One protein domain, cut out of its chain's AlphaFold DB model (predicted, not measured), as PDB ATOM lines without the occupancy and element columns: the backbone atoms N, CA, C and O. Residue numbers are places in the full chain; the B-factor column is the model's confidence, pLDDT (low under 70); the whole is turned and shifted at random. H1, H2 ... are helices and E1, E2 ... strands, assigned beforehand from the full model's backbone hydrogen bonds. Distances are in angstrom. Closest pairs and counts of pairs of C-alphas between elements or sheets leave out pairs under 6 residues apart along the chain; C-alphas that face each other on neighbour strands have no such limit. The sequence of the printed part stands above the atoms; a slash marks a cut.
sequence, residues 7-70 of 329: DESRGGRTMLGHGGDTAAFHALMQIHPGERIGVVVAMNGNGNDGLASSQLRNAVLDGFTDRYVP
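Overview. This is residues 7 to 70 of the 329 residues of an uncharacterized protein of Pseudonocardia sp. HH130630-07 (UniProt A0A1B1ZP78). A nearly flat sheet of three long strands, E1, E2 and E3, is covered on one face by one long helix, H1, which runs along the strands over E2 and E3 and leaves the opposite face bare. At the E1 edge the stretch before the sheet, residues 7 to 15, folds back on itself. The printed part has 64 residues, with three named strands followed by one named helix; the sheet's order is E1, E2, E3, antiparallel throughout, and the class is mixed, helices and strands. The whole is compact, with a radius of gyration of the C-alphas of 12.2 A and spans of 34 by 17 by 15 A.

Along the chain. E1 is residues 16 to 21, 17.6 A long, beginning at C-alpha 16 (-12.367, 34.278, -15.021). E2 is residues 26 to 32, 20.7 A, and E3 is residues 37 to 43, 20.3 A. H1 is residues 52 to 68, 23.8 A, ending at C-alpha 68 (-24.495, 42.785, -10.006).

Arrangement. The sheet is a meander, each strand the antiparallel neighbour of the one before. The hairpin E1 and E2 stands at 176 degrees, with N 18 and O 29 within hydrogen-bond range at 3.0 A. The hairpin E2 and E3 stands at 172 degrees, with N 30 and O 39 at 2.9 A. H1 is on the sheet, making two layers, a helix on one face of a sheet, at a height over the sheet of 9.5 A. It runs along the strands, at 17 degrees to E3 on the local plane. Its closest C-alphas to E3 are those of Arg 57 and Val 41, 6.3 A apart. In H1 every O i to N i+4 pair is within hydrogen-bond range.

Size, cuts and confidence. The C-alphas farthest apart, those of Gly 34 and Asn 48, are 36.1 A apart. The printed part has no cut, and no link between named elements is long. The mean pLDDT of the printed part is 89.4, and no printed residue is under 70.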
ATOM      1  N   ASP A   7      -7.664  35.390 -16.506       86.50
ATOM      2  CA  ASP A   7      -7.972  36.220 -15.350       86.50
ATOM      3  C   ASP A   7      -8.371  37.612 -15.865       86.50
ATOM      4  O   ASP A   7      -7.564  38.308 -16.491       86.50
ATOM      5  N   GLU A   8      -9.642  37.933 -15.650       85.12
ATOM      6  CA  GLU A   8     -10.329  39.175 -16.018       85.12
ATOM      7  C   GLU A   8     -10.691  39.979 -14.756       85.12
ATOM      8  O   GLU A   8     -11.577  40.832 -14.774       85.12
ATOM      9  N   SER A   9     -10.047  39.665 -13.626       84.06
ATOM     10  CA  SER A   9     -10.331  40.283 -12.334       84.06
ATOM     11  C   SER A   9     -10.202  41.800 -12.409       84.06
ATOM     12  O   SER A   9      -9.161  42.332 -12.797       84.06
ATOM     13  N   ARG A  10     -11.245  42.503 -11.967       78.50
ATOM     14  CA  ARG A  10     -11.288  43.968 -11.882       78.50
ATOM     15  C   ARG A  10     -11.960  44.413 -10.596       78.50
ATOM     16  O   ARG A  10     -12.743  43.662 -10.012       78.50
ATOM     17  N   GLY A  11     -11.627  45.615 -10.125       75.12
ATOM     18  CA  GLY A  11     -12.190  46.149  -8.881       75.12
ATOM     19  C   GLY A  11     -12.087  45.173  -7.700       75.12
ATOM     20  O   GLY A  11     -13.072  44.935  -7.014       75.12
ATOM     21  N   GLY A  12     -10.937  44.514  -7.511       79.50
ATOM     22  CA  GLY A  12     -10.700  43.586  -6.391       79.50
ATOM     23  C   GLY A  12     -11.537  42.298  -6.388       79.50
ATOM     24  O   GLY A  12     -11.458  41.534  -5.426       79.50
ATOM     25  N   ARG A  13     -12.329  42.036  -7.433       85.06
ATOM     26  CA  ARG A  13     -13.139  40.823  -7.584       85.06
ATOM     27  C   ARG A  13     -12.443  39.842  -8.508       85.06
ATOM     28  O   ARG A  13     -11.968  40.228  -9.572       85.06
ATOM     29  N   THR A  14     -12.435  38.570  -8.121       88.88
ATOM     30  CA  THR A  14     -11.913  37.505  -8.977       88.88
ATOM     31  C   THR A  14     -12.890  37.215 -10.106       88.88
ATOM     32  O   THR A  14     -14.036  36.842  -9.849       88.88
ATOM     33  N   MET A  15     -12.426  37.344 -11.346       90.25
ATOM     34  CA  MET A  15     -13.210  37.039 -12.542       90.25
ATOM     35  C   MET A  15     -12.377  36.192 -13.489       90.25
ATOM     36  O   MET A  15     -11.186  36.442 -13.678       90.25
ATOM     37  N   LEU A  16     -13.002  35.170 -14.062       92.44
ATOM     38  CA  LEU A  16     -12.367  34.278 -15.021       92.44
ATOM     39  C   LEU A  16     -13.184  34.251 -16.301       92.44
ATOM     40  O   LEU A  16     -14.385  34.017 -16.236       92.44
ATOM     41  N   GLY A  17     -12.552  34.417 -17.454       91.50
ATOM     42  CA  GLY A  17     -13.268  34.441 -18.722       91.50
ATOM     43  C   GLY A  17     -12.531  33.769 -19.862       91.50
ATOM     44  O   GLY A  17     -11.378  33.350 -19.742       91.50
ATOM     45  N   HIS A  18     -13.242  33.588 -20.968       91.56
ATOM     46  CA  HIS A  18     -12.655  33.162 -22.230       91.56
ATOM     47  C   HIS A  18     -13.578  33.539 -23.389       91.56
ATOM     48  O   HIS A  18     -14.802  33.415 -23.302       91.56
ATOM     49  N   GLY A  19     -12.976  33.967 -24.496       89.81
ATOM     50  CA  GLY A  19     -13.669  34.260 -25.749       89.81
ATOM     51  C   GLY A  19     -13.429  33.193 -26.813       89.81
ATOM     52  O   GLY A  19     -12.456  32.444 -26.757       89.81
ATOM     53  N   GLY A  20     -14.305  33.129 -27.804       88.56
ATOM     54  CA  GLY A  20     -14.121  32.304 -28.991       88.56
ATOM     55  C   GLY A  20     -14.706  33.013 -30.197       88.56
ATOM     56  O   GLY A  20     -15.860  33.425 -30.160       88.56
ATOM     57  N   ASP A  21     -13.922  33.144 -31.260       87.44
ATOM     58  CA  ASP A  21     -14.336  33.808 -32.489       87.44
ATOM     59  C   ASP A  21     -14.058  32.900 -33.689       87.44
ATOM     60  O   ASP A  21     -13.013  32.259 -33.795       87.44
ATOM     61  N   THR A  22     -15.014  32.872 -34.607       85.31
ATOM     62  CA  THR A  22     -14.855  32.400 -35.983       85.31
ATOM     63  C   THR A  22     -15.234  33.548 -36.919       85.31
ATOM     64  O   THR A  22     -15.626  34.622 -36.464       85.31
ATOM     65  N   ALA A  23     -15.187  33.329 -38.233       76.75
ATOM     66  CA  ALA A  23     -15.659  34.336 -39.182       76.75
ATOM     67  C   ALA A  23     -17.162  34.668 -39.041       76.75
ATOM     68  O   ALA A  23     -17.576  35.757 -39.431       76.75
ATOM     69  N   ALA A  24     -17.972  33.747 -38.503       84.12
ATOM     70  CA  ALA A  24     -19.433  33.871 -38.472       84.12
ATOM     71  C   ALA A  24     -20.058  33.779 -37.071       84.12
ATOM     72  O   ALA A  24     -21.181  34.225 -36.870       84.12
ATOM     73  N   PHE A  25     -19.366  33.184 -36.104       91.62
ATOM     74  CA  PHE A  25     -19.877  32.935 -34.760       91.62
ATOM     75  C   PHE A  25     -18.891  33.397 -33.717       91.62
ATOM     76  O   PHE A  25     -17.684  33.199 -33.864       91.62
ATOM     77  N   HIS A  26     -19.436  33.937 -32.638       93.50
ATOM     78  CA  HIS A  26     -18.654  34.536 -31.588       93.50
ATOM     79  C   HIS A  26     -19.254  34.244 -30.220       93.50
ATOM     80  O   HIS A  26     -20.474  34.262 -30.055       93.50
ATOM     81  N   ALA A  27     -18.408  34.021 -29.227       94.50
ATOM     82  CA  ALA A  27     -18.814  33.792 -27.855       94.50
ATOM     83  C   ALA A  27     -17.856  34.482 -26.886       94.50
ATOM     84  O   ALA A  27     -16.659  34.602 -27.147       94.50
ATOM     85  N   LEU A  28     -18.389  34.919 -25.754       94.44
ATOM     86  CA  LEU A  28     -17.610  35.392 -24.621       94.44
ATOM     87  C   LEU A  28     -18.266  34.889 -23.340       94.44
ATOM     88  O   LEU A  28     -19.486  34.970 -23.188       94.44
ATOM     89  N   MET A  29     -17.457  34.336 -22.450       94.94
ATOM     90  CA  MET A  29     -17.879  33.837 -21.150       94.94
ATOM     91  C   MET A  29     -17.106  34.560 -20.057       94.94
ATOM     92  O   MET A  29     -15.895  34.709 -20.180       94.94
ATOM     93  N   GLN A  30     -17.794  34.895 -18.968       94.81
ATOM     94  CA  GLN A  30     -17.194  35.364 -17.724       94.81
ATOM     95  C   GLN A  30     -17.828  34.639 -16.533       94.81
ATOM     96  O   GLN A  30     -19.035  34.401 -16.483       94.81
ATOM     97  N   ILE A  31     -16.997  34.243 -15.579       94.75
ATOM     98  CA  ILE A  31     -17.342  33.497 -14.374       94.75
ATOM     99  C   ILE A  31     -16.873  34.317 -13.174       94.75
ATOM    100  O   ILE A  31     -15.729  34.770 -13.133       94.75
ATOM    101  N   HIS A  32     -17.743  34.435 -12.175       94.25
ATOM    102  CA  HIS A  32     -17.498  35.068 -10.881       94.25
ATOM    103  C   HIS A  32     -17.548  33.984  -9.797       94.25
ATOM    104  O   HIS A  32     -18.634  33.636  -9.314       94.25
ATOM    105  N   PRO A  33     -16.402  33.372  -9.440       93.19
ATOM    106  CA  PRO A  33     -16.392  32.212  -8.553       93.19
ATOM    107  C   PRO A  33     -16.920  32.515  -7.147       93.19
ATOM    108  O   PRO A  33     -17.613  31.678  -6.572       93.19
ATOM    109  N   GLY A  34     -16.623  33.705  -6.607       92.44
ATOM    110  CA  GLY A  34     -17.058  34.114  -5.266       92.44
ATOM    111  C   GLY A  34     -18.576  34.247  -5.155       92.44
ATOM    112  O   GLY A  34     -19.174  33.855  -4.158       92.44
ATOM    113  N   GLU A  35     -19.202  34.736  -6.219       93.81
ATOM    114  CA  GLU A  35     -20.637  34.977  -6.316       93.81
ATOM    115  C   GLU A  35     -21.398  33.774  -6.894       93.81
ATOM    116  O   GLU A  35     -22.625  33.745  -6.860       93.81
ATOM    117  N   ARG A  36     -20.677  32.754  -7.382       95.31
ATOM    118  CA  ARG A  36     -21.225  31.551  -8.034       95.31
ATOM    119  C   ARG A  36     -22.078  31.887  -9.262       95.31
ATOM    120  O   ARG A  36     -23.107  31.257  -9.503       95.31
ATOM    121  N   ILE A  37     -21.628  32.868 -10.042       96.00
ATOM    122  CA  ILE A  37     -22.299  33.345 -11.257       96.00
ATOM    123  C   ILE A  37     -21.442  33.015 -12.480       96.00
ATOM    124  O   ILE A  37     -20.219  33.125 -12.439       96.00
ATOM    125  N   GLY A  38     -22.090  32.643 -13.583       95.88
ATOM    126  CA  GLY A  38     -21.476  32.555 -14.904       95.88
ATOM    127  C   GLY A  38     -22.383  33.195 -15.947       95.88
ATOM    128  O   GLY A  38     -23.592  32.966 -15.936       95.88
ATOM    129  N   VAL A  39     -21.802  33.995 -16.835       96.50
ATOM    130  CA  VAL A  39     -22.499  34.670 -17.930       96.50
ATOM    131  C   VAL A  39     -21.836  34.273 -19.241       96.50
ATOM    132  O   VAL A  39     -20.614  34.309 -19.362       96.50
ATOM    133  N   VAL A  40     -22.649  33.886 -20.223       96.56
ATOM    134  CA  VAL A  40     -22.200  33.551 -21.577       96.56
ATOM    135  C   VAL A  40     -23.010  34.370 -22.566       96.56
ATOM    136  O   VAL A  40     -24.240  34.346 -22.538       96.56
ATOM    137  N   VAL A  41     -22.318  35.063 -23.463       97.00
ATOM    138  CA  VAL A  41     -22.917  35.796 -24.576       97.00
ATOM    139  C   VAL A  41     -22.454  35.145 -25.869       97.00
ATOM    140  O   VAL A  41     -21.253  35.085 -26.128       97.00
ATOM    141  N   ALA A  42     -23.393  34.661 -26.680       95.62
ATOM    142  CA  ALA A  42     -23.122  34.046 -27.975       95.62
ATOM    143  C   ALA A  42     -23.842  34.804 -29.095       95.62
ATOM    144  O   ALA A  42     -24.985  35.231 -28.937       95.62
ATOM    145  N   MET A  43     -23.161  34.970 -30.225       94.25
ATOM    146  CA  MET A  43     -23.617  35.735 -31.381       94.25
ATOM    147  C   MET A  43     -23.298  34.976 -32.672       94.25
ATOM    148  O   MET A  43     -22.278  34.299 -32.772       94.25
ATOM    149  N   ASN A  44     -24.163  35.108 -33.674       93.38
ATOM    150  CA  ASN A  44     -24.050  34.467 -34.990       93.38
ATOM    151  C   ASN A  44     -23.686  35.461 -36.110       93.38
ATOM    152  O   ASN A  44     -24.080  35.275 -37.262       93.38
ATOM    153  N   GLY A  45     -22.978  36.537 -35.763       89.25
ATOM    154  CA  GLY A  45     -22.418  37.470 -36.731       89.25
ATOM    155  C   GLY A  45     -21.752  38.684 -36.090       89.25
ATOM    156  O   GLY A  45     -21.860  38.919 -34.880       89.25
ATOM    157  N   ASN A  46     -21.089  39.470 -36.940       84.44
ATOM    158  CA  ASN A  46     -20.388  40.695 -36.553       84.44
ATOM    159  C   ASN A  46     -21.331  41.887 -36.302       84.44
ATOM    160  O   ASN A  46     -20.992  42.779 -35.534       84.44
ATOM    161  N   GLY A  47     -22.533  41.880 -36.886       85.00
ATOM    162  CA  GLY A  47     -23.450  43.020 -36.852       85.00
ATOM    163  C   GLY A  47     -23.155  44.013 -37.978       85.00
ATOM    164  O   GLY A  47     -22.903  43.603 -39.109       85.00
ATOM    165  N   ASN A  48     -23.218  45.312 -37.677       83.81
ATOM    166  CA  ASN A  48     -23.110  46.381 -38.680       83.81
ATOM    167  C   ASN A  48     -21.662  46.790 -39.011       83.81
ATOM    168  O   ASN A  48     -21.447  47.525 -39.973       83.81
ATOM    169  N   ASP A  49     -20.677  46.329 -38.238       81.12
ATOM    170  CA  ASP A  49     -19.250  46.522 -38.501       81.12
ATOM    171  C   ASP A  49     -18.433  45.342 -37.937       81.12
ATOM    172  O   ASP A  49     -18.976  44.473 -37.255       81.12
ATOM    173  N   GLY A  50     -17.132  45.280 -38.244       72.00
ATOM    174  CA  GLY A  50     -16.264  44.155 -37.869       72.00
ATOM    175  C   GLY A  50     -15.926  44.037 -36.375       72.00
ATOM    176  O   GLY A  50     -15.407  43.005 -35.963       72.00
ATOM    177  N   LEU A  51     -16.200  45.060 -35.560       77.94
ATOM    178  CA  LEU A  51     -15.925  45.079 -34.118       77.94
ATOM    179  C   LEU A  51     -17.197  45.143 -33.262       77.94
ATOM    180  O   LEU A  51     -17.112  44.893 -32.059       77.94
ATOM    181  N   ALA A  52     -18.360  45.428 -33.849       86.19
ATOM    182  CA  ALA A  52     -19.622  45.635 -33.143       86.19
ATOM    183  C   ALA A  52     -19.986  44.451 -32.239       86.19
ATOM    184  O   ALA A  52     -20.370  44.646 -31.087       86.19
ATOM    185  N   SER A  53     -19.801  43.220 -32.720       88.81
ATOM    186  CA  SER A  53     -20.021  42.013 -31.916       88.81
ATOM    187  C   SER A  53     -19.109  41.963 -30.683       88.81
ATOM    188  O   SER A  53     -19.586  41.722 -29.578       88.81
ATOM    189  N   SER A  54     -17.815  42.258 -30.835       85.50
ATOM    190  CA  SER A  54     -16.865  42.294 -29.711       85.50
ATOM    191  C   SER A  54     -17.216  43.394 -28.702       85.50
ATOM    192  O   SER A  54     -17.310  43.135 -27.502       85.50
ATOM    193  N   GLN A  55     -17.505  44.604 -29.188       86.25
ATOM    194  CA  GLN A  55     -17.900  45.740 -28.350       86.25
ATOM    195  C   GLN A  55     -19.181  45.455 -27.561       86.25
ATOM    196  O   GLN A  55     -19.234  45.733 -26.366       86.25
ATOM    197  N   LEU A  56     -20.193  44.865 -28.206       91.31
ATOM    198  CA  LEU A  56     -21.451  44.525 -27.552       91.31
ATOM    199  C   LEU A  56     -21.254  43.462 -26.469       91.31
ATOM    200  O   LEU A  56     -21.768  43.629 -25.366       91.31
ATOM    201  N   ARG A  57     -20.502  42.388 -26.754       92.75
ATOM    202  CA  ARG A  57     -20.224  41.342 -25.756       92.75
ATOM    203  C   ARG A  57     -19.500  41.909 -24.534       92.75
ATOM    204  O   ARG A  57     -19.931  41.631 -23.418       92.75
ATOM    205  N   ASN A  58     -18.470  42.732 -24.746       89.31
ATOM    206  CA  ASN A  58     -17.747  43.390 -23.654       89.31
ATOM    207  C   ASN A  58     -18.671  44.314 -22.853       89.31
ATOM    208  O   ASN A  58     -18.761  44.171 -21.642       89.31
ATOM    209  N   ALA A  59     -19.451  45.174 -23.517       91.12
ATOM    210  CA  ALA A  59     -20.380  46.081 -22.842       91.12
ATOM    211  C   ALA A  59     -21.443  45.345 -22.004       91.12
ATOM    212  O   ALA A  59     -21.805  45.806 -20.922       91.12
ATOM    213  N   VAL A  60     -21.943  44.198 -22.482       94.81
ATOM    214  CA  VAL A  60     -22.900  43.369 -21.733       94.81
ATOM    215  C   VAL A  60     -22.256  42.776 -20.482       94.81
ATOM    216  O   VAL A  60     -22.860  42.849 -19.413       94.81
ATOM    217  N   LEU A  61     -21.056  42.199 -20.593       92.25
ATOM    218  CA  LEU A  61     -20.369  41.608 -19.442       92.25
ATOM    219  C   LEU A  61     -19.903  42.674 -18.449       92.25
ATOM    220  O   LEU A  61     -20.149  42.535 -17.253       92.25
ATOM    221  N   ASP A  62     -19.329  43.775 -18.930       88.88
ATOM    222  CA  ASP A  62     -18.916  44.894 -18.088       88.88
ATOM    223  C   ASP A  62     -20.113  45.492 -17.349       88.88
ATOM    224  O   ASP A  62     -20.073  45.625 -16.127       88.88
ATOM    225  N   GLY A  63     -21.214  45.753 -18.059       91.75
ATOM    226  CA  GLY A  63     -22.442  46.276 -17.465       91.75
ATOM    227  C   GLY A  63     -23.100  45.304 -16.484       91.75
ATOM    228  O   GLY A  63     -23.622  45.733 -15.452       91.75
ATOM    229  N   PHE A  64     -23.063  43.998 -16.765       93.75
ATOM    230  CA  PHE A  64     -23.524  42.977 -15.823       93.75
ATOM    231  C   PHE A  64     -22.699  43.023 -14.536       93.75
ATOM    232  O   PHE A  64     -23.255  43.111 -13.440       93.75
ATOM    233  N   THR A  65     -21.379  43.015 -14.668       90.38
ATOM    234  CA  THR A  65     -20.455  42.980 -13.539       90.38
ATOM    235  C   THR A  65     -20.520  44.261 -12.713       90.38
ATOM    236  O   THR A  65     -20.615  44.181 -11.491       90.38
ATOM    237  N   ASP A  66     -20.599  45.434 -13.347       88.81
ATOM    238  CA  ASP A  66     -20.772  46.718 -12.651       88.81
ATOM    239  C   ASP A  66     -22.074  46.771 -11.850       88.81
ATOM    240  O   ASP A  66     -22.122  47.340 -10.758       88.81
ATOM    241  N   ARG A  67     -23.142  46.168 -12.381       92.50
ATOM    242  CA  ARG A  67     -24.465  46.195 -11.757       92.50
ATOM    243  C   ARG A  67     -24.638  45.160 -10.648       92.50
ATOM    244  O   ARG A  67     -25.278  45.468  -9.643       92.50
ATOM    245  N   TYR A  68     -24.161  43.935 -10.854       91.94
ATOM    246  CA  TYR A  68     -24.495  42.785 -10.006       91.94
ATOM    247  C   TYR A  68     -23.328  42.282  -9.157       91.94
ATOM    248  O   TYR A  68     -23.567  41.633  -8.139       91.94
ATOM    249  N   VAL A  69     -22.086  42.590  -9.535       89.88
ATOM    250  CA  VAL A  69     -20.873  42.163  -8.822       89.88
ATOM    251  C   VAL A  69     -19.948  43.368  -8.581       89.88
ATOM    252  O   VAL A  69     -18.781  43.349  -8.979       89.88
ATOM    253  N   PRO A  70     -20.436  44.447  -7.936       85.62
ATOM    254  CA  PRO A  70     -19.626  45.641  -7.753       85.62
ATOM    255  C   PRO A  70     -18.378  45.345  -6.905       85.62
ATOM    256  O   PRO A  70     -18.408  44.625  -5.891       85.62
TER     257      PRO A  70